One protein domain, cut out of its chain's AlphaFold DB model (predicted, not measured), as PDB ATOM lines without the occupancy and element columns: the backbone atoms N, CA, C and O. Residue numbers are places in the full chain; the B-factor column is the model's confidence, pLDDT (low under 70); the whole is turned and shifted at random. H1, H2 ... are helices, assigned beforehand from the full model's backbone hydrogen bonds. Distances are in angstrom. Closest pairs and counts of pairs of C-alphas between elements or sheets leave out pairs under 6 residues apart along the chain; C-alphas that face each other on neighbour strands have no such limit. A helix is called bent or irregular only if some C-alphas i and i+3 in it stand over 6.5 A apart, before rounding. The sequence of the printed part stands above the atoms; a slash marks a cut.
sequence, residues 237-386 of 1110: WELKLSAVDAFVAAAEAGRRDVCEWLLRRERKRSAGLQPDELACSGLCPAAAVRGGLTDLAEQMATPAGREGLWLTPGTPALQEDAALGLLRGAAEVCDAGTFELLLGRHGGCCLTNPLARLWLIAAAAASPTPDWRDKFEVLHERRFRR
ATOM      1  N   TRP A 237     -19.336  44.748 -28.229       37.25
ATOM      2  CA  TRP A 237     -18.038  44.081 -28.372       37.25
ATOM      3  C   TRP A 237     -16.968  44.917 -29.104       37.25
ATOM      4  O   TRP A 237     -15.794  44.793 -28.758       37.25
ATOM      5  N   GLU A 238     -17.332  45.804 -30.045       38.44
ATOM      6  CA  GLU A 238     -16.361  46.733 -30.666       38.44
ATOM      7  C   GLU A 238     -15.853  47.734 -29.616       38.44
ATOM      8  O   GLU A 238     -14.659  48.033 -29.541       38.44
ATOM      9  N   LEU A 239     -16.756  48.184 -28.740       49.44
ATOM     10  CA  LEU A 239     -16.435  49.052 -27.611       49.44
ATOM     11  C   LEU A 239     -15.597  48.320 -26.546       49.44
ATOM     12  O   LEU A 239     -14.617  48.900 -26.080       49.44
ATOM     13  N   LYS A 240     -15.903  47.053 -26.220       47.00
ATOM     14  CA  LYS A 240     -15.122  46.244 -25.260       47.00
ATOM     15  C   LYS A 240     -13.653  46.098 -25.655       47.00
ATOM     16  O   LYS A 240     -12.794  46.443 -24.849       47.00
ATOM     17  N   LEU A 241     -13.345  45.647 -26.878       49.09
ATOM     18  CA  LEU A 241     -11.941  45.521 -27.317       49.09
ATOM     19  C   LEU A 241     -11.217  46.874 -27.252       49.09
ATOM     20  O   LEU A 241     -10.097  46.955 -26.757       49.09
ATOM     21  N   SER A 242     -11.891  47.953 -27.662       61.03
ATOM     22  CA  SER A 242     -11.325  49.304 -27.614       61.03
ATOM     23  C   SER A 242     -11.005  49.805 -26.196       61.03
ATOM     24  O   SER A 242     -10.150  50.677 -26.040       61.03
ATOM     25  N   ALA A 243     -11.667  49.253 -25.172       68.06
ATOM     26  CA  ALA A 243     -11.424  49.570 -23.767       68.06
ATOM     27  C   ALA A 243     -10.260  48.759 -23.168       68.06
ATOM     28  O   ALA A 243      -9.528  49.309 -22.349       68.06
ATOM     29  N   VAL A 244     -10.045  47.507 -23.602       73.62
ATOM     30  CA  VAL A 244      -8.887  46.690 -23.177       73.62
ATOM     31  C   VAL A 244      -7.585  47.342 -23.640       73.62
ATOM     32  O   VAL A 244      -6.725  47.641 -22.814       73.62
ATOM     33  N   ASP A 245      -7.469  47.655 -24.932       76.50
ATOM     34  CA  ASP A 245      -6.264  48.279 -25.501       76.50
ATOM     35  C   ASP A 245      -5.987  49.666 -24.888       76.50
ATOM     36  O   ASP A 245      -4.835  50.047 -24.668       76.50
ATOM     37  N   ALA A 246      -7.044  50.427 -24.570       81.00
ATOM     38  CA  ALA A 246      -6.927  51.704 -23.871       81.00
ATOM     39  C   ALA A 246      -6.484  51.537 -22.407       81.00
ATOM     40  O   ALA A 246      -5.677  52.334 -21.928       81.00
ATOM     41  N   PHE A 247      -6.974  50.507 -21.704       86.25
ATOM     42  CA  PHE A 247      -6.549  50.205 -20.337       86.25
ATOM     43  C   PHE A 247      -5.090  49.752 -20.300       86.25
ATOM     44  O   PHE A 247      -4.329  50.293 -19.505       86.25
ATOM     45  N   VAL A 248      -4.683  48.822 -21.170       84.38
ATOM     46  CA  VAL A 248      -3.299  48.320 -21.249       84.38
ATOM     47  C   VAL A 248      -2.322  49.470 -21.502       84.38
ATOM     48  O   VAL A 248      -1.378  49.640 -20.736       84.38
ATOM     49  N   ALA A 249      -2.597  50.333 -22.486       85.00
ATOM     50  CA  ALA A 249      -1.726  51.467 -22.794       85.00
ATOM     51  C   ALA A 249      -1.700  52.556 -21.701       85.00
ATOM     52  O   ALA A 249      -0.682  53.225 -21.535       85.00
ATOM     53  N   ALA A 250      -2.790  52.748 -20.948       89.31
ATOM     54  CA  ALA A 250      -2.785  53.591 -19.749       89.31
ATOM     55  C   ALA A 250      -1.962  52.957 -18.618       89.31
ATOM     56  O   ALA A 250      -1.161  53.642 -17.981       89.31
ATOM     57  N   ALA A 251      -2.142  51.656 -18.395       89.06
ATOM     58  CA  ALA A 251      -1.535  50.900 -17.312       89.06
ATOM     59  C   ALA A 251      -0.012  50.813 -17.470       89.06
ATOM     60  O   ALA A 251       0.699  51.188 -16.545       89.06
ATOM     61  N   GLU A 252       0.480  50.451 -18.660       84.94
ATOM     62  CA  GLU A 252       1.917  50.398 -18.990       84.94
ATOM     63  C   GLU A 252       2.592  51.778 -18.953       84.94
ATOM     64  O   GLU A 252       3.798  51.876 -18.744       84.94
ATOM     65  N   ALA A 253       1.818  52.857 -19.104       86.81
ATOM     66  CA  ALA A 253       2.291  54.236 -18.984       86.81
ATOM     67  C   ALA A 253       2.061  54.860 -17.587       86.81
ATOM     68  O   ALA A 253       2.179  56.081 -17.437       86.81
ATOM     69  N   GLY A 254       1.699  54.058 -16.577       87.75
ATOM     70  CA  GLY A 254       1.531  54.495 -15.184       87.75
ATOM     71  C   GLY A 254       0.301  55.380 -14.912       87.75
ATOM     72  O   GLY A 254       0.234  56.057 -13.885       87.75
ATOM     73  N   ARG A 255      -0.690  55.419 -15.812       90.31
ATOM     74  CA  ARG A 255      -1.850  56.337 -15.762       90.31
ATOM     75  C   ARG A 255      -2.999  55.792 -14.912       90.31
ATOM     76  O   ARG A 255      -4.086  55.496 -15.414       90.31
ATOM     77  N   ARG A 256      -2.755  55.673 -13.600       90.25
ATOM     78  CA  ARG A 256      -3.725  55.165 -12.606       90.25
ATOM     79  C   ARG A 256      -5.094  55.851 -12.695       90.25
ATOM     80  O   ARG A 256      -6.118  55.180 -12.606       90.25
ATOM     81  N   ASP A 257      -5.119  57.163 -12.902       89.00
ATOM     82  CA  ASP A 257      -6.330  57.979 -13.034       89.00
ATOM     83  C   ASP A 257      -7.203  57.561 -14.234       89.00
ATOM     84  O   ASP A 257      -8.422  57.411 -14.101       89.00
ATOM     85  N   VAL A 258      -6.575  57.301 -15.383       87.19
ATOM     86  CA  VAL A 258      -7.243  56.810 -16.595       87.19
ATOM     87  C   VAL A 258      -7.709  55.366 -16.414       87.19
ATOM     88  O   VAL A 258      -8.853  55.054 -16.754       87.19
ATOM     89  N   CYS A 259      -6.875  54.498 -15.834       87.06
ATOM     90  CA  CYS A 259      -7.234  53.111 -15.529       87.06
ATOM     91  C   CYS A 259      -8.466  53.027 -14.615       87.06
ATOM     92  O   CYS A 259      -9.441  52.353 -14.949       87.06
ATOM     93  N   GLU A 260      -8.478  53.755 -13.494       86.94
ATOM     94  CA  GLU A 260      -9.631  53.767 -12.591       86.94
ATOM     95  C   GLU A 260     -10.875  54.412 -13.231       86.94
ATOM     96  O   GLU A 260     -12.000  53.995 -12.945       86.94
ATOM     97  N   TRP A 261     -10.718  55.419 -14.101       86.50
ATOM     98  CA  TRP A 261     -11.850  55.983 -14.846       86.50
ATOM     99  C   TRP A 261     -12.460  54.973 -15.828       86.50
ATOM    100  O   TRP A 261     -13.687  54.868 -15.877       86.50
ATOM    101  N   LEU A 262     -11.642  54.199 -16.551       83.00
ATOM    102  CA  LEU A 262     -12.113  53.142 -17.457       83.00
ATOM    103  C   LEU A 262     -12.928  52.080 -16.700       83.00
ATOM    104  O   LEU A 262     -14.060  51.790 -17.090       83.00
ATOM    105  N   LEU A 263     -12.421  51.580 -15.566       80.44
ATOM    106  CA  LEU A 263     -13.139  50.608 -14.722       80.44
ATOM    107  C   LEU A 263     -14.481  51.172 -14.208       80.44
ATOM    108  O   LEU A 263     -15.529  50.533 -14.337       80.44
ATOM    109  N   ARG A 264     -14.482  52.415 -13.699       79.25
ATOM    110  CA  ARG A 264     -15.704  53.121 -13.255       79.25
ATOM    111  C   ARG A 264     -16.690  53.396 -14.394       79.25
ATOM    112  O   ARG A 264     -17.888  53.545 -14.135       79.25
ATOM    113  N   ARG A 265     -16.212  53.524 -15.634       77.19
ATOM    114  CA  ARG A 265     -17.032  53.806 -16.817       77.19
ATOM    115  C   ARG A 265     -17.730  52.563 -17.334       77.19
ATOM    116  O   ARG A 265     -18.943  52.625 -17.538       77.19
ATOM    117  N   GLU A 266     -17.016  51.453 -17.497       70.06
ATOM    118  CA  GLU A 266     -17.650  50.228 -17.983       70.06
ATOM    119  C   GLU A 266     -18.709  49.740 -16.987       70.06
ATOM    120  O   GLU A 266     -19.835  49.505 -17.414       70.06
ATOM    121  N   ARG A 267     -18.480  49.824 -15.661       66.31
ATOM    122  CA  ARG A 267     -19.537  49.584 -14.648       66.31
ATOM    123  C   ARG A 267     -20.830  50.394 -14.867       66.31
ATOM    124  O   ARG A 267     -21.904  49.918 -14.512       66.31
ATOM    125  N   LYS A 268     -20.769  51.599 -15.448       62.81
ATOM    126  CA  LYS A 268     -21.967  52.411 -15.759       62.81
ATOM    127  C   LYS A 268     -22.673  51.996 -17.054       62.81
ATOM    128  O   LYS A 268     -23.842  52.332 -17.221       62.81
ATOM    129  N   ARG A 269     -21.990  51.283 -17.957       58.91
ATOM    130  CA  ARG A 269     -22.585  50.617 -19.131       58.91
ATOM    131  C   ARG A 269     -23.066  49.199 -18.800       58.91
ATOM    132  O   ARG A 269     -24.048  48.753 -19.383       58.91
ATOM    133  N   SER A 270     -22.443  48.538 -17.823       48.81
ATOM    134  CA  SER A 270     -22.739  47.195 -17.303       48.81
ATOM    135  C   SER A 270     -24.086  47.059 -16.575       48.81
ATOM    136  O   SER A 270     -24.159  46.573 -15.451       48.81
ATOM    137  N   ALA A 271     -25.184  47.408 -17.244       47.03
ATOM    138  CA  ALA A 271     -26.531  46.974 -16.868       47.03
ATOM    139  C   ALA A 271     -26.853  45.539 -17.356       47.03
ATOM    140  O   ALA A 271     -27.976  45.075 -17.174       47.03
ATOM    141  N   GLY A 272     -25.892  44.845 -17.988       42.59
ATOM    142  CA  GLY A 272     -26.072  43.485 -18.520       42.59
ATOM    143  C   GLY A 272     -24.810  42.719 -18.961       42.59
ATOM    144  O   GLY A 272     -24.891  41.508 -19.139       42.59
ATOM    145  N   LEU A 273     -23.643  43.366 -19.107       43.44
ATOM    146  CA  LEU A 273     -22.365  42.713 -19.444       43.44
ATOM    147  C   LEU A 273     -21.290  43.082 -18.415       43.44
ATOM    148  O   LEU A 273     -21.135  44.259 -18.096       43.44
ATOM    149  N   GLN A 274     -20.573  42.089 -17.881       51.81
ATOM    150  CA  GLN A 274     -19.827  42.242 -16.625       51.81
ATOM    151  C   GLN A 274     -18.554  43.104 -16.746       51.81
ATOM    152  O   GLN A 274     -17.785  42.901 -17.687       51.81
ATOM    153  N   PRO A 275     -18.260  43.990 -15.766       51.12
ATOM    154  CA  PRO A 275     -16.965  44.680 -15.665       51.12
ATOM    155  C   PRO A 275     -15.786  43.719 -15.458       51.12
ATOM    156  O   PRO A 275     -14.645  44.057 -15.773       51.12
ATOM    157  N   ASP A 276     -16.064  42.526 -14.922       55.53
ATOM    158  CA  ASP A 276     -15.049  41.542 -14.557       55.53
ATOM    159  C   ASP A 276     -14.217  41.072 -15.758       55.53
ATOM    160  O   ASP A 276     -13.020  40.881 -15.598       55.53
ATOM    161  N   GLU A 277     -14.782  40.966 -16.968       58.12
ATOM    162  CA  GLU A 277     -14.033  40.531 -18.163       58.12
ATOM    163  C   GLU A 277     -12.824  41.434 -18.474       58.12
ATOM    164  O   GLU A 277     -11.769  40.943 -18.872       58.12
ATOM    165  N   LEU A 278     -12.955  42.750 -18.265       63.03
ATOM    166  CA  LEU A 278     -11.873  43.712 -18.490       63.03
ATOM    167  C   LEU A 278     -10.794  43.572 -17.407       63.03
ATOM    168  O   LEU A 278      -9.622  43.368 -17.723       63.03
ATOM    169  N   ALA A 279     -11.199  43.620 -16.135       59.12
ATOM    170  CA  ALA A 279     -10.287  43.606 -14.989       59.12
ATOM    171  C   ALA A 279      -9.630  42.238 -14.712       59.12
ATOM    172  O   ALA A 279      -8.580  42.184 -14.077       59.12
ATOM    173  N   CYS A 280     -10.247  41.139 -15.156       57.25
ATOM    174  CA  CYS A 280      -9.742  39.774 -14.979       57.25
ATOM    175  C   CYS A 280      -8.985  39.232 -16.184       57.25
ATOM    176  O   CYS A 280      -8.324  38.207 -16.051       57.25
ATOM    177  N   SER A 281      -9.039  39.892 -17.346       68.06
ATOM    178  CA  SER A 281      -8.137  39.530 -18.438       68.06
ATOM    179  C   SER A 281      -6.696  39.654 -17.929       68.06
ATOM    180  O   SER A 281      -6.268  40.743 -17.551       68.06
ATOM    181  N   GLY A 282      -5.935  38.551 -17.893       64.62
ATOM    182  CA  GLY A 282      -4.587  38.528 -17.294       64.62
ATOM    183  C   GLY A 282      -3.601  39.533 -17.916       64.62
ATOM    184  O   GLY A 282      -2.591  39.885 -17.310       64.62
ATOM    185  N   LEU A 283      -3.932  40.057 -19.099       72.38
ATOM    186  CA  LEU A 283      -3.269  41.188 -19.747       72.38
ATOM    187  C   LEU A 283      -3.328  42.481 -18.915       72.38
ATOM    188  O   LEU A 283      -2.329  43.193 -18.863       72.38
ATOM    189  N   CYS A 284      -4.453  42.791 -18.264       81.56
ATOM    190  CA  CYS A 284      -4.658  44.062 -17.562       81.56
ATOM    191  C   CYS A 284      -3.853  44.171 -16.247       81.56
ATOM    192  O   CYS A 284      -3.170  45.183 -16.073       81.56
ATOM    193  N   PRO A 285      -3.824  43.160 -15.352       83.94
ATOM    194  CA  PRO A 285      -2.906  43.157 -14.212       83.94
ATOM    195  C   PRO A 285      -1.432  43.100 -14.630       83.94
ATOM    196  O   PRO A 285      -0.621  43.813 -14.044       83.94
ATOM    197  N   ALA A 286      -1.080  42.339 -15.676       82.31
ATOM    198  CA  ALA A 286       0.296  42.301 -16.180       82.31
ATOM    199  C   ALA A 286       0.757  43.681 -16.686       82.31
ATOM    200  O   ALA A 286       1.821  44.156 -16.301       82.31
ATOM    201  N   ALA A 287      -0.077  44.355 -17.486       84.44
ATOM    202  CA  ALA A 287       0.148  45.717 -17.973       84.44
ATOM    203  C   ALA A 287       0.304  46.734 -16.829       84.44
ATOM    204  O   ALA A 287       1.187  47.590 -16.875       84.44
ATOM    205  N   ALA A 288      -0.511  46.613 -15.775       88.88
ATOM    206  CA  ALA A 288      -0.405  47.454 -14.585       88.88
ATOM    207  C   ALA A 288       0.929  47.253 -13.850       88.88
ATOM    208  O   ALA A 288       1.571  48.244 -13.512       88.88
ATOM    209  N   VAL A 289       1.405  46.014 -13.673       88.50
ATOM    210  CA  VAL A 289       2.740  45.775 -13.088       88.50
ATOM    211  C   VAL A 289       3.854  46.318 -13.991       88.50
ATOM    212  O   VAL A 289       4.746  47.000 -13.490       88.50
ATOM    213  N   ARG A 290       3.783  46.106 -15.316       84.81
ATOM    214  CA  ARG A 290       4.786  46.623 -16.270       84.81
ATOM    215  C   ARG A 290       4.929  48.150 -16.232       84.81
ATOM    216  O   ARG A 290       6.034  48.647 -16.424       84.81
ATOM    217  N   GLY A 291       3.850  48.885 -15.953       84.31
ATOM    218  CA  GLY A 291       3.869  50.341 -15.761       84.31
ATOM    219  C   GLY A 291       4.030  50.821 -14.313       84.31
ATOM    220  O   GLY A 291       3.744  51.986 -14.032       84.31
ATOM    221  N   GLY A 292       4.445  49.953 -13.383       86.44
ATOM    222  CA  GLY A 292       4.714  50.315 -11.983       86.44
ATOM    223  C   GLY A 292       3.475  50.501 -11.095       86.44
ATOM    224  O   GLY A 292       3.590  50.999  -9.980       86.44
ATOM    225  N   LEU A 293       2.289  50.096 -11.552       87.50
ATOM    226  CA  LEU A 293       1.025  50.159 -10.807       87.50
ATOM    227  C   LEU A 293       0.737  48.837 -10.069       87.50
ATOM    228  O   LEU A 293      -0.357  48.277 -10.176       87.50
ATOM    229  N   THR A 294       1.714  48.331  -9.309       86.50
ATOM    230  CA  THR A 294       1.613  47.071  -8.541       86.50
ATOM    231  C   THR A 294       0.398  47.044  -7.616       86.50
ATOM    232  O   THR A 294      -0.361  46.078  -7.640       86.50
ATOM    233  N   ASP A 295       0.135  48.136  -6.891       88.50
ATOM    234  CA  ASP A 295      -1.027  48.279  -6.005       88.50
ATOM    235  C   ASP A 295      -2.354  48.068  -6.744       88.50
ATOM    236  O   ASP A 295      -3.288  47.471  -6.213       88.50
ATOM    237  N   LEU A 296      -2.450  48.575  -7.978       86.31
ATOM    238  CA  LEU A 296      -3.650  48.462  -8.804       86.31
ATOM    239  C   LEU A 296      -3.831  47.019  -9.298       86.31
ATOM    240  O   LEU A 296      -4.956  46.523  -9.350       86.31
ATOM    241  N   ALA A 297      -2.733  46.332  -9.616       86.38
ATOM    242  CA  ALA A 297      -2.742  44.922  -9.993       86.38
ATOM    243  C   ALA A 297      -3.124  44.009  -8.810       86.38
ATOM    244  O   ALA A 297      -3.990  43.147  -8.967       86.38
ATOM    245  N   GLU A 298      -2.567  44.234  -7.614       86.31
ATOM    246  CA  GLU A 298      -2.985  43.537  -6.386       86.31
ATOM    247  C   GLU A 298      -4.459  43.807  -6.048       86.31
ATOM    248  O   GLU A 298      -5.191  42.892  -5.659       86.31
ATOM    249  N   GLN A 299      -4.926  45.045  -6.237       86.31
ATOM    250  CA  GLN A 299      -6.332  45.393  -6.042       86.31
ATOM    251  C   GLN A 299      -7.248  44.656  -7.036       86.31
ATOM    252  O   GLN A 299      -8.319  44.206  -6.646       86.31
ATOM    253  N   MET A 300      -6.832  44.436  -8.289       83.06
ATOM    254  CA  MET A 300      -7.600  43.609  -9.238       83.06
ATOM    255  C   MET A 300      -7.584  42.105  -8.888       83.06
ATOM    256  O   MET A 300      -8.564  41.410  -9.171       83.06
ATOM    257  N   ALA A 301      -6.518  41.608  -8.248       81.44
ATOM    258  CA  ALA A 301      -6.326  40.195  -7.897       81.44
ATOM    259  C   ALA A 301      -6.889  39.770  -6.516       81.44
ATOM    260  O   ALA A 301      -6.847  38.584  -6.174       81.44
ATOM    261  N   THR A 302      -7.417  40.697  -5.706       82.88
ATOM    262  CA  THR A 302      -7.925  40.427  -4.341       82.88
ATOM    263  C   THR A 302      -9.394  40.832  -4.176       82.88
ATOM    264  O   THR A 302      -9.766  41.897  -4.657       82.88
ATOM    265  N   PRO A 303     -10.259  40.079  -3.459       77.12
ATOM    266  CA  PRO A 303     -11.697  40.381  -3.429       77.12
ATOM    267  C   PRO A 303     -12.003  41.750  -2.803       77.12
ATOM    268  O   PRO A 303     -12.724  42.551  -3.387       77.12
ATOM    269  N   ALA A 304     -11.359  42.071  -1.675       77.06
ATOM    270  CA  ALA A 304     -11.473  43.380  -1.027       77.06
ATOM    271  C   ALA A 304     -10.877  44.524  -1.875       77.06
ATOM    272  O   ALA A 304     -11.381  45.647  -1.866       77.06
ATOM    273  N   GLY A 305      -9.823  44.245  -2.652       77.88
ATOM    274  CA  GLY A 305      -9.264  45.197  -3.610       77.88
ATOM    275  C   GLY A 305     -10.225  45.494  -4.761       77.88
ATOM    276  O   GLY A 305     -10.392  46.653  -5.139       77.88
ATOM    277  N   ARG A 306     -10.926  44.469  -5.257       77.31
ATOM    278  CA  ARG A 306     -11.952  44.588  -6.301       77.31
ATOM    279  C   ARG A 306     -13.136  45.415  -5.824       77.31
ATOM    280  O   ARG A 306     -13.562  46.312  -6.548       77.31
ATOM    281  N   GLU A 307     -13.602  45.193  -4.598       75.38
ATOM    282  CA  GLU A 307     -14.633  46.025  -3.965       75.38
ATOM    283  C   GLU A 307     -14.199  47.502  -3.887       75.38
ATOM    284  O   GLU A 307     -14.956  48.387  -4.296       75.38
ATOM    285  N   GLY A 308     -12.950  47.776  -3.480       70.62
ATOM    286  CA  GLY A 308     -12.358  49.124  -3.491       70.62
ATOM    287  C   GLY A 308     -12.193  49.740  -4.892       70.62
ATOM    288  O   GLY A 308     -12.337  50.954  -5.064       70.62
ATOM    289  N   LEU A 309     -11.966  48.909  -5.915       68.12
ATOM    290  CA  LEU A 309     -11.973  49.286  -7.335       68.12
ATOM    291  C   LEU A 309     -13.375  49.326  -7.959       68.12
ATOM    292  O   LEU A 309     -13.501  49.516  -9.172       68.12
ATOM    293  N   TRP A 310     -14.435  49.237  -7.152       71.31
ATOM    294  CA  TRP A 310     -15.829  49.289  -7.603       71.31
ATOM    295  C   TRP A 310     -16.205  48.125  -8.538       71.31
ATOM    296  O   TRP A 310     -17.212  48.215  -9.243       71.31
ATOM    297  N   LEU A 311     -15.432  47.042  -8.544       68.69
ATOM    298  CA  LEU A 311     -15.682  45.815  -9.296       68.69
ATOM    299  C   LEU A 311     -16.546  44.845  -8.480       68.69
ATOM    300  O   LEU A 311     -16.738  45.007  -7.275       68.69
ATOM    301  N   THR A 312     -17.069  43.821  -9.143       68.12
ATOM    302  CA  THR A 312     -17.657  42.658  -8.476       68.12
ATOM    303  C   THR A 312     -16.537  41.782  -7.880       68.12
ATOM    304  O   THR A 312     -15.424  41.771  -8.419       68.12
ATOM    305  N   PRO A 313     -16.786  41.015  -6.796       62.97
ATOM    306  CA  PRO A 313     -15.757  40.172  -6.166       62.97
ATOM    307  C   PRO A 313     -15.120  39.120  -7.094       62.97
ATOM    308  O   PRO A 313     -14.032  38.633  -6.802       62.97
ATOM    309  N   GLY A 314     -15.764  38.818  -8.227       62.66
ATOM    310  CA  GLY A 314     -15.316  37.849  -9.224       62.66
ATOM    311  C   GLY A 314     -15.763  36.418  -8.919       62.66
ATOM    312  O   GLY A 314     -16.224  36.099  -7.824       62.66
ATOM    313  N   THR A 315     -15.637  35.538  -9.912       69.19
ATOM    314  CA  THR A 315     -15.595  34.086  -9.672       69.19
ATOM    315  C   THR A 315     -14.151  33.683  -9.349       69.19
ATOM    316  O   THR A 315     -13.232  34.386  -9.776       69.19
ATOM    317  N   PRO A 316     -13.900  32.558  -8.648       68.12
ATOM    318  CA  PRO A 316     -12.535  32.137  -8.327       68.12
ATOM    319  C   PRO A 316     -11.644  32.008  -9.573       68.12
ATOM    320  O   PRO A 316     -10.539  32.529  -9.563       68.12
ATOM    321  N   ALA A 317     -12.145  31.450 -10.682       67.19
ATOM    322  CA  ALA A 317     -11.391  31.359 -11.940       67.19
ATOM    323  C   ALA A 317     -10.981  32.737 -12.506       67.19
ATOM    324  O   ALA A 317      -9.847  32.930 -12.930       67.19
ATOM    325  N   LEU A 318     -11.875  33.731 -12.446       66.81
ATOM    326  CA  LEU A 318     -11.575  35.107 -12.860       66.81
ATOM    327  C   LEU A 318     -10.575  35.802 -11.914       66.81
ATOM    328  O   LEU A 318      -9.870  36.725 -12.324       66.81
ATOM    329  N   GLN A 319     -10.500  35.371 -10.654       71.88
ATOM    330  CA  GLN A 319      -9.476  35.819  -9.712       71.88
ATOM    331  C   GLN A 319      -8.127  35.114  -9.957       71.88
ATOM    332  O   GLN A 319      -7.082  35.752  -9.837       71.88
ATOM    333  N   GLU A 320      -8.136  33.838 -10.353       73.81
ATOM    334  CA  GLU A 320      -6.944  33.076 -10.753       73.81
ATOM    335  C   GLU A 320      -6.286  33.659 -12.012       73.81
ATOM    336  O   GLU A 320      -5.071  33.855 -12.012       73.81
ATOM    337  N   ASP A 321      -7.065  34.030 -13.036       74.06
ATOM    338  CA  ASP A 321      -6.553  34.729 -14.229       74.06
ATOM    339  C   ASP A 321      -5.933  36.096 -13.875       74.06
ATOM    340  O   ASP A 321      -4.875  36.467 -14.396       74.06
ATOM    341  N   ALA A 322      -6.549  36.839 -12.946       77.44
ATOM    342  CA  ALA A 322      -6.025  38.123 -12.483       77.44
ATOM    343  C   ALA A 322      -4.718  37.968 -11.678       77.44
ATOM    344  O   ALA A 322      -3.769  38.730 -11.881       77.44
ATOM    345  N   ALA A 323      -4.643  36.960 -10.802       82.31
ATOM    346  CA  ALA A 323      -3.444  36.616 -10.037       82.31
ATOM    347  C   ALA A 323      -2.311  36.093 -10.938       82.31
ATOM    348  O   ALA A 323      -1.153  36.469 -10.753       82.31
ATOM    349  N   LEU A 324      -2.629  35.295 -11.961       81.31
ATOM    350  CA  LEU A 324      -1.661  34.851 -12.963       81.31
ATOM    351  C   LEU A 324      -1.137  36.031 -13.795       81.31
ATOM    352  O   LEU A 324       0.059  36.097 -14.066       81.31
ATOM    353  N   GLY A 325      -1.998  36.994 -14.140       80.44
ATOM    354  CA  GLY A 325      -1.604  38.251 -14.783       80.44
ATOM    355  C   GLY A 325      -0.638  39.086 -13.936       80.44
ATOM    356  O   GLY A 325       0.414  39.495 -14.426       80.44
ATOM    357  N   LEU A 326      -0.958  39.283 -12.652       86.38
ATOM    358  CA  LEU A 326      -0.100  39.953 -11.664       86.38
ATOM    359  C   LEU A 326       1.285  39.287 -11.596       86.38
ATOM    360  O   LEU A 326       2.306  39.948 -11.783       86.38
ATOM    361  N   LEU A 327       1.316  37.971 -11.374       85.56
ATOM    362  CA  LEU A 327       2.557  37.203 -11.238       85.56
ATOM    363  C   LEU A 327       3.367  37.165 -12.536       85.56
ATOM    364  O   LEU A 327       4.594  37.206 -12.481       85.56
ATOM    365  N   ARG A 328       2.706  37.140 -13.698       83.19
ATOM    366  CA  ARG A 328       3.367  37.236 -15.002       83.19
ATOM    367  C   ARG A 328       4.042  38.596 -15.182       83.19
ATOM    368  O   ARG A 328       5.217  38.629 -15.529       83.19
ATOM    369  N   GLY A 329       3.334  39.698 -14.929       82.75
ATOM    370  CA  GLY A 329       3.915  41.042 -15.026       82.75
ATOM    371  C   GLY A 329       5.077  41.248 -14.048       82.75
ATOM    372  O   GLY A 329       6.072  41.880 -14.395       82.75
ATOM    373  N   ALA A 330       4.995  40.646 -12.856       86.62
ATOM    374  CA  ALA A 330       6.075  40.664 -11.874       86.62
ATOM    375  C   ALA A 330       7.283  39.813 -12.303       86.62
ATOM    376  O   ALA A 330       8.419  40.268 -12.178       86.62
ATOM    377  N   ALA A 331       7.060  38.622 -12.869       81.94
ATOM    378  CA  ALA A 331       8.128  37.811 -13.452       81.94
ATOM    379  C   ALA A 331       8.837  38.564 -14.591       81.94
ATOM    380  O   ALA A 331      10.066  38.582 -14.637       81.94
ATOM    381  N   GLU A 332       8.069  39.240 -15.455       80.94
ATOM    382  CA  GLU A 332       8.582  40.067 -16.551       80.94
ATOM    383  C   GLU A 332       9.405  41.270 -16.044       80.94
ATOM    384  O   GLU A 332      10.535  41.422 -16.497       80.94
ATOM    385  N   VAL A 333       8.904  42.104 -15.116       82.00
ATOM    386  CA  VAL A 333       9.481  43.450 -14.850       82.00
ATOM    387  C   VAL A 333       9.965  43.726 -13.414       82.00
ATOM    388  O   VAL A 333      10.881  44.530 -13.254       82.00
ATOM    389  N   CYS A 334       9.416  43.093 -12.374       84.12
ATOM    390  CA  CYS A 334       9.861  43.333 -10.989       84.12
ATOM    391  C   CYS A 334      11.245  42.718 -10.709       84.12
ATOM    392  O   CYS A 334      11.726  41.896 -11.485       84.12
ATOM    393  N   ASP A 335      11.867  43.061  -9.582       85.12
ATOM    394  CA  ASP A 335      13.013  42.315  -9.049       85.12
ATOM    395  C   ASP A 335      12.586  40.950  -8.470       85.12
ATOM    396  O   ASP A 335      11.409  40.708  -8.180       85.12
ATOM    397  N   ALA A 336      13.552  40.052  -8.276       82.56
ATOM    398  CA  ALA A 336      13.333  38.710  -7.745       82.56
ATOM    399  C   ALA A 336      12.729  38.691  -6.326       82.56
ATOM    400  O   ALA A 336      11.941  37.794  -6.030       82.56
ATOM    401  N   GLY A 337      13.030  39.674  -5.469       82.31
ATOM    402  CA  GLY A 337      12.492  39.762  -4.107       82.31
ATOM    403  C   GLY A 337      11.019  40.173  -4.090       82.31
ATOM    404  O   GLY A 337      10.188  39.509  -3.465       82.31
ATOM    405  N   THR A 338      10.662  41.214  -4.846       84.94
ATOM    406  CA  THR A 338       9.262  41.616  -5.072       84.94
ATOM    407  C   THR A 338       8.471  40.498  -5.752       84.94
ATOM    408  O   THR A 338       7.340  40.207  -5.354       84.94
ATOM    409  N   PHE A 339       9.066  39.817  -6.736       86.00
ATOM    410  CA  PHE A 339       8.457  38.653  -7.376       86.00
ATOM    411  C   PHE A 339       8.232  37.498  -6.385       86.00
ATOM    412  O   PHE A 339       7.135  36.942  -6.356       86.00
ATOM    413  N   GLU A 340       9.204  37.165  -5.531       85.94
ATOM    414  CA  GLU A 340       9.063  36.114  -4.514       85.94
ATOM    415  C   GLU A 340       7.988  36.457  -3.465       85.94
ATOM    416  O   GLU A 340       7.219  35.578  -3.054       85.94
ATOM    417  N   LEU A 341       7.880  37.730  -3.069       85.50
ATOM    418  CA  LEU A 341       6.841  38.230  -2.164       85.50
ATOM    419  C   LEU A 341       5.446  38.077  -2.785       85.50
ATOM    420  O   LEU A 341       4.551  37.495  -2.162       85.50
ATOM    421  N   LEU A 342       5.264  38.535  -4.028       85.62
ATOM    422  CA  LEU A 342       4.004  38.389  -4.762       85.62
ATOM    423  C   LEU A 342       3.663  36.910  -5.000       85.62
ATOM    424  O   LEU A 342       2.517  36.505  -4.798       85.62
ATOM    425  N   LEU A 343       4.649  36.074  -5.340       84.19
ATOM    426  CA  LEU A 343       4.483  34.628  -5.519       84.19
ATOM    427  C   LEU A 343       4.093  33.927  -4.209       84.19
ATOM    428  O   LEU A 343       3.243  33.038  -4.222       84.19
ATOM    429  N   GLY A 344       4.646  34.350  -3.070       81.38
ATOM    430  CA  GLY A 344       4.245  33.864  -1.747       81.38
ATOM    431  C   GLY A 344       2.815  34.251  -1.356       81.38
ATOM    432  O   GLY A 344       2.147  33.489  -0.660       81.38
ATOM    433  N   ARG A 345       2.337  35.411  -1.825       83.00
ATOM    434  CA  ARG A 345       1.020  35.990  -1.505       83.00
ATOM    435  C   ARG A 345      -0.103  35.524  -2.444       83.00
ATOM    436  O   ARG A 345      -1.228  35.345  -1.989       83.00
ATOM    437  N   HIS A 346       0.199  35.297  -3.726       79.88
ATOM    438  CA  HIS A 346      -0.789  35.004  -4.777       79.88
ATOM    439  C   HIS A 346      -0.553  33.689  -5.538       79.88
ATOM    440  O   HIS A 346      -1.466  33.192  -6.191       79.88
ATOM    441  N   GLY A 347       0.630  33.072  -5.445       69.00
ATOM    442  CA  GLY A 347       0.986  31.882  -6.232       69.00
ATOM    443  C   GLY A 347       0.289  30.576  -5.832       69.00
ATOM    444  O   GLY A 347       0.500  29.561  -6.491       69.00
ATOM    445  N   GLY A 348      -0.529  30.566  -4.774       71.56
ATOM    446  CA  GLY A 348      -1.103  29.346  -4.188       71.56
ATOM    447  C   GLY A 348      -1.925  28.487  -5.160       71.56
ATOM    448  O   GLY A 348      -1.798  27.266  -5.142       71.56
ATOM    449  N   CYS A 349      -2.717  29.116  -6.029       62.38
ATOM    450  CA  CYS A 349      -3.458  28.469  -7.119       62.38
ATOM    451  C   CYS A 349      -2.639  28.412  -8.422       62.38
ATOM    452  O   CYS A 349      -2.576  27.376  -9.082       62.38
ATOM    453  N   CYS A 350      -1.926  29.486  -8.773       61.47
ATOM    454  CA  CYS A 350      -1.142  29.552 -10.013       61.47
ATOM    455  C   CYS A 350      -0.023  28.490 -10.096       61.47
ATOM    456  O   CYS A 350       0.362  28.099 -11.195       61.47
ATOM    457  N   LEU A 351       0.488  28.000  -8.958       62.91
ATOM    458  CA  LEU A 351       1.511  26.946  -8.898       62.91
ATOM    459  C   LEU A 351       0.952  25.510  -8.893       62.91
ATOM    460  O   LEU A 351       1.736  24.574  -9.071       62.91
ATOM    461  N   THR A 352      -0.357  25.301  -8.695       64.94
ATOM    462  CA  THR A 352      -0.977  23.962  -8.807       64.94
ATOM    463  C   THR A 352      -1.399  23.642 -10.240       64.94
ATOM    464  O   THR A 352      -1.343  22.481 -10.643       64.94
ATOM    465  N   ASN A 353      -1.755  24.657 -11.032       65.12
ATOM    466  CA  ASN A 353      -1.973  24.518 -12.469       65.12
ATOM    467  C   ASN A 353      -0.613  24.436 -13.206       65.12
ATOM    468  O   ASN A 353       0.140  25.415 -13.209       65.12
ATOM    469  N   PRO A 354      -0.275  23.307 -13.865       57.06
ATOM    470  CA  PRO A 354       1.028  23.141 -14.505       57.06
ATOM    471  C   PRO A 354       1.243  24.108 -15.677       57.06
ATOM    472  O   PRO A 354       2.364  24.573 -15.866       57.06
ATOM    473  N   LEU A 355       0.192  24.459 -16.430       54.56
ATOM    474  CA  LEU A 355       0.292  25.401 -17.551       54.56
ATOM    475  C   LEU A 355       0.582  26.822 -17.055       54.56
ATOM    476  O   LEU A 355       1.446  27.497 -17.606       54.56
ATOM    477  N   ALA A 356      -0.075  27.243 -15.971       62.25
ATOM    478  CA  ALA A 356       0.173  28.534 -15.333       62.25
ATOM    479  C   ALA A 356       1.609  28.629 -14.778       62.25
ATOM    480  O   ALA A 356       2.301  29.616 -15.033       62.25
ATOM    481  N   ARG A 357       2.102  27.575 -14.108       66.12
ATOM    482  CA  ARG A 357       3.504  27.490 -13.658       66.12
ATOM    483  C   ARG A 357       4.490  27.577 -14.828       66.12
ATOM    484  O   ARG A 357       5.472  28.307 -14.735       66.12
ATOM    485  N   LEU A 358       4.228  26.869 -15.926       62.06
ATOM    486  CA  LEU A 358       5.075  26.894 -17.123       62.06
ATOM    487  C   LEU A 358       5.077  28.274 -17.807       62.06
ATOM    488  O   LEU A 358       6.134  28.744 -18.221       62.06
ATOM    489  N   TRP A 359       3.937  28.971 -17.845       62.56
ATOM    490  CA  TRP A 359       3.854  30.355 -18.332       62.56
ATOM    491  C   TRP A 359       4.638  31.340 -17.453       62.56
ATOM    492  O   TRP A 359       5.275  32.247 -17.984       62.56
ATOM    493  N   LEU A 360       4.649  31.154 -16.128       68.44
ATOM    494  CA  LEU A 360       5.477  31.959 -15.218       68.44
ATOM    495  C   LEU A 360       6.978  31.694 -15.407       68.44
ATOM    496  O   LEU A 360       7.766  32.636 -15.367       68.44
ATOM    497  N   ILE A 361       7.373  30.446 -15.679       66.81
ATOM    498  CA  ILE A 361       8.760  30.093 -16.025       66.81
ATOM    499  C   ILE A 361       9.174  30.756 -17.348       66.81
ATOM    500  O   ILE A 361      10.242  31.362 -17.418       66.81
ATOM    501  N   ALA A 362       8.318  30.717 -18.376       60.84
ATOM    502  CA  ALA A 362       8.563  31.409 -19.641       60.84
ATOM    503  C   ALA A 362       8.653  32.938 -19.465       60.84
ATOM    504  O   ALA A 362       9.524  33.568 -20.058       60.84
ATOM    505  N   ALA A 363       7.818  33.534 -18.607       67.00
ATOM    506  CA  ALA A 363       7.853  34.964 -18.288       67.00
ATOM    507  C   ALA A 363       9.128  35.379 -17.528       67.00
ATOM    508  O   ALA A 363       9.748  36.388 -17.866       67.00
ATOM    509  N   ALA A 364       9.581  34.577 -16.558       73.50
ATOM    510  CA  ALA A 364      10.862  34.788 -15.882       73.50
ATOM    511  C   ALA A 364      12.048  34.645 -16.859       73.50
ATOM    512  O   ALA A 364      12.976  35.450 -16.829       73.50
ATOM    513  N   ALA A 365      11.987  33.681 -17.787       64.00
ATOM    514  CA  ALA A 365      12.968  33.512 -18.861       64.00
ATOM    515  C   ALA A 365      12.901  34.606 -19.952       64.00
ATOM    516  O   ALA A 365      13.894  34.837 -20.643       64.00
ATOM    517  N   ALA A 366      11.780  35.314 -20.100       62.84
ATOM    518  CA  ALA A 366      11.665  36.497 -20.956       62.84
ATOM    519  C   ALA A 366      12.246  37.762 -20.296       62.84
ATOM    520  O   ALA A 366      12.672  38.681 -20.989       62.84
ATOM    521  N   SER A 367      12.286  37.814 -18.960       71.50
ATOM    522  CA  SER A 367      12.563  39.039 -18.204       71.50
ATOM    523  C   SER A 367      13.875  39.740 -18.608       71.50
ATOM    524  O   SER A 367      14.923  39.087 -18.653       71.50
ATOM    525  N   PRO A 368      13.876  41.061 -18.871       68.06
ATOM    526  CA  PRO A 368      15.098  41.824 -19.135       68.06
ATOM    527  C   PRO A 368      15.960  42.071 -17.884       68.06
ATOM    528  O   PRO A 368      17.071  42.585 -18.011       68.06
ATOM    529  N   THR A 369      15.488  41.735 -16.677       72.31
ATOM    530  CA  THR A 369      16.249  41.951 -15.438       72.31
ATOM    531  C   THR A 369      17.384  40.917 -15.280       72.31
ATOM    532  O   THR A 369      17.281  39.780 -15.759       72.31
ATOM    533  N   PRO A 370      18.512  41.276 -14.630       71.19
ATOM    534  CA  PRO A 370      19.672  40.383 -14.505       71.19
ATOM    535  C   PRO A 370      19.435  39.200 -13.549       71.19
ATOM    536  O   PRO A 370      20.070  38.160 -13.708       71.19
ATOM    537  N   ASP A 371      18.486  39.340 -12.623       76.19
ATOM    538  CA  ASP A 371      18.059  38.371 -11.600       76.19
ATOM    539  C   ASP A 371      17.066  37.303 -12.114       76.19
ATOM    540  O   ASP A 371      16.447  36.568 -11.345       76.19
ATOM    541  N   TRP A 372      16.911  37.180 -13.437       74.25
ATOM    542  CA  TRP A 372      16.067  36.160 -14.077       74.25
ATOM    543  C   TRP A 372      16.382  34.726 -13.622       74.25
ATOM    544  O   TRP A 372      15.497  33.871 -13.641       74.25
ATOM    545  N   ARG A 373      17.630  34.459 -13.208       69.50
ATOM    546  CA  ARG A 373      18.048  33.179 -12.615       69.50
ATOM    547  C   ARG A 373      17.429  32.975 -11.243       69.50
ATOM    548  O   ARG A 373      16.861  31.923 -10.994       69.50
ATOM    549  N   ASP A 374      17.478  33.990 -10.394       76.06
ATOM    550  CA  ASP A 374      16.952  33.933  -9.034       76.06
ATOM    551  C   ASP A 374      15.421  33.778  -9.068       76.06
ATOM    552  O   ASP A 374      14.865  32.934  -8.369       76.06
ATOM    553  N   LYS A 375      14.739  34.469  -9.996       74.69
ATOM    554  CA  LYS A 375      13.311  34.241 -10.304       74.69
ATOM    555  C   LYS A 375      13.015  32.801 -10.748       74.69
ATOM    556  O   LYS A 375      11.989  32.236 -10.362       74.69
ATOM    557  N   PHE A 376      13.883  32.219 -11.577       70.81
ATOM    558  CA  PHE A 376      13.744  30.852 -12.089       70.81
ATOM    559  C   PHE A 376      13.947  29.812 -10.977       70.81
ATOM    560  O   PHE A 376      13.113  28.919 -10.828       70.81
ATOM    561  N   GLU A 377      14.979  29.966 -10.144       73.25
ATOM    562  CA  GLU A 377      15.222  29.076  -9.002       73.25
ATOM    563  C   GLU A 377      14.127  29.214  -7.934       73.25
ATOM    564  O   GLU A 377      13.619  28.202  -7.459       73.25
ATOM    565  N   VAL A 378      13.625  30.421  -7.646       73.50
ATOM    566  CA  VAL A 378      12.448  30.620  -6.771       73.50
ATOM    567  C   VAL A 378      11.213  29.867  -7.298       73.50
ATOM    568  O   VAL A 378      10.471  29.272  -6.510       73.50
ATOM    569  N   LEU A 379      10.997  29.827  -8.620       71.19
ATOM    570  CA  LEU A 379       9.939  29.030  -9.262       71.19
ATOM    571  C   LEU A 379      10.218  27.517  -9.279       71.19
ATOM    572  O   LEU A 379       9.282  26.732  -9.477       71.19
ATOM    573  N   HIS A 380      11.464  27.096  -9.077       65.00
ATOM    574  CA  HIS A 380      11.905  25.704  -9.092       65.00
ATOM    575  C   HIS A 380      11.926  25.119  -7.667       65.00
ATOM    576  O   HIS A 380      11.164  24.194  -7.371       65.00
ATOM    577  N   GLU A 381      12.689  25.716  -6.748       57.47
ATOM    578  CA  GLU A 381      12.863  25.282  -5.356       57.47
ATOM    579  C   GLU A 381      11.554  25.268  -4.553       57.47
ATOM    580  O   GLU A 381      11.310  24.330  -3.778       57.47
ATOM    581  N   ARG A 382      10.666  26.258  -4.755       53.91
ATOM    582  CA  ARG A 382       9.360  26.335  -4.073       53.91
ATOM    583  C   ARG A 382       8.416  25.230  -4.585       53.91
ATOM    584  O   ARG A 382       7.551  25.424  -5.433       53.91
ATOM    585  N   ARG A 383       8.588  24.043  -3.988       45.94
ATOM    586  CA  ARG A 383       7.975  22.731  -4.291       45.94
ATOM    587  C   ARG A 383       8.421  22.091  -5.620       45.94
ATOM    588  O   ARG A 383       7.627  21.941  -6.551       45.94
ATOM    589  N   PHE A 384       9.635  21.527  -5.605       41.41
ATOM    590  CA  PHE A 384      10.021  20.358  -6.423       41.41
ATOM    591  C   PHE A 384      10.529  19.161  -5.582       41.41
ATOM    592  O   PHE A 384      11.550  18.536  -5.873       41.41
ATOM    593  N   ARG A 385       9.795  18.752  -4.532       34.41
ATOM    594  CA  ARG A 385      10.079  17.474  -3.841       34.41
ATOM    595  C   ARG A 385       9.655  16.259  -4.692       34.41
ATOM    596  O   ARG A 385       8.607  15.664  -4.472       34.41
ATOM    597  N   ARG A 386      10.535  15.865  -5.622       32.31
ATOM    598  CA  ARG A 386      10.704  14.518  -6.227       32.31
ATOM    599  C   ARG A 386       9.543  13.847  -6.996       32.31
ATOM    600  O   ARG A 386       9.774  12.770  -7.538       32.31
TER     601      ARG A 386
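AT A GLANCE: This is residues 237 to 386 of the 1110 residues of an uncharacterized protein of Chlamydomonas reinhardtii (UniProt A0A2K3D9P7). The model is an elongated row of four helical hairpins, H1 with H2, H4 with H5, H7 with H8 and H9 with H10, whose first helices H1, H4, H7 and H9 sit side by side, each running the same way as the next. H7 packs in the middle, H1 and H2 make one end, H10 makes the other, the short H3 packs on H1, H5 and H7, and the short H6 meets H5 at a corner. The printed part has 150 residues with ten named helices, H1 to H10 in order, and no named strand; the class is all helix. It is compact, with a radius of gyration of the C-alphas of 15.2 A, and spans 50 by 29 by 26 A.

HOW THE PARTS SIT: Begin at H1, residues 237 to 252: it forms a hairpin with H2, residues 256 to 269, which touches it with residues 256 to 262 alone; the closest C-alphas, of Phe 247 and Cys 259, are 5.7 A apart. H3, residues 276 to 280, only just touches H1, with 3 pairs of C-alphas within 8 A. Next look at H4, residues 283 to 290, which touches H1 at a shallow tilt of 13 degrees, closest at Ala 251 and Ala 288, 4.5 A between C-alphas. H5, residues 294 to 301, makes a hairpin with H4. H6, residues 303 to 308, touches H5 only at the corner, at a steep tilt of 62 degrees. The hub is H7, residues 316 to 333, touching five helices: H3, H4, H5, H8, residues 336 to 350, and H9, residues 354 to 366. Its closest C-alphas to H4, of Ala 286 and Gly 329, are 4.0 A apart. H7, H8, H9 and H10, residues 372 to 381, form an up and down bundle, each running against the one before; H9 and H10 are closest at the C-alphas of Ala 364 and Trp 372, 5.7 A. H1 and H10 are apart. Every O i to N i+4 pair is within hydrogen-bond range in H1, H3, H4, H5, H6, H7, H9 and H10; H2 has 9 of 10 and H8 8 of 11.

IN THESE COORDINATES: Find C-alpha 237 at (-18.038, 44.081, -28.372), where H1 begins its 22.9 A. H2 is 20.5 A long. H7 runs 25.6 A from C-alpha 316 at (-12.535, 32.137, -8.327). H8, 17.3 A, is irregular: C-alphas 345 and 348 are 7.5 A apart. H9 is 18.3 A long, and H10 ends at C-alpha 381, (12.863, 25.282, -5.356).

THE WHOLE: The C-alphas farthest apart, of Lys 268 and Arg 386, are 50.9 A apart. The printed part has no cut, and no link is long. Its mean pLDDT is 72.4; 59 residues are under 70, among them 267 to 282 and 349 to 363.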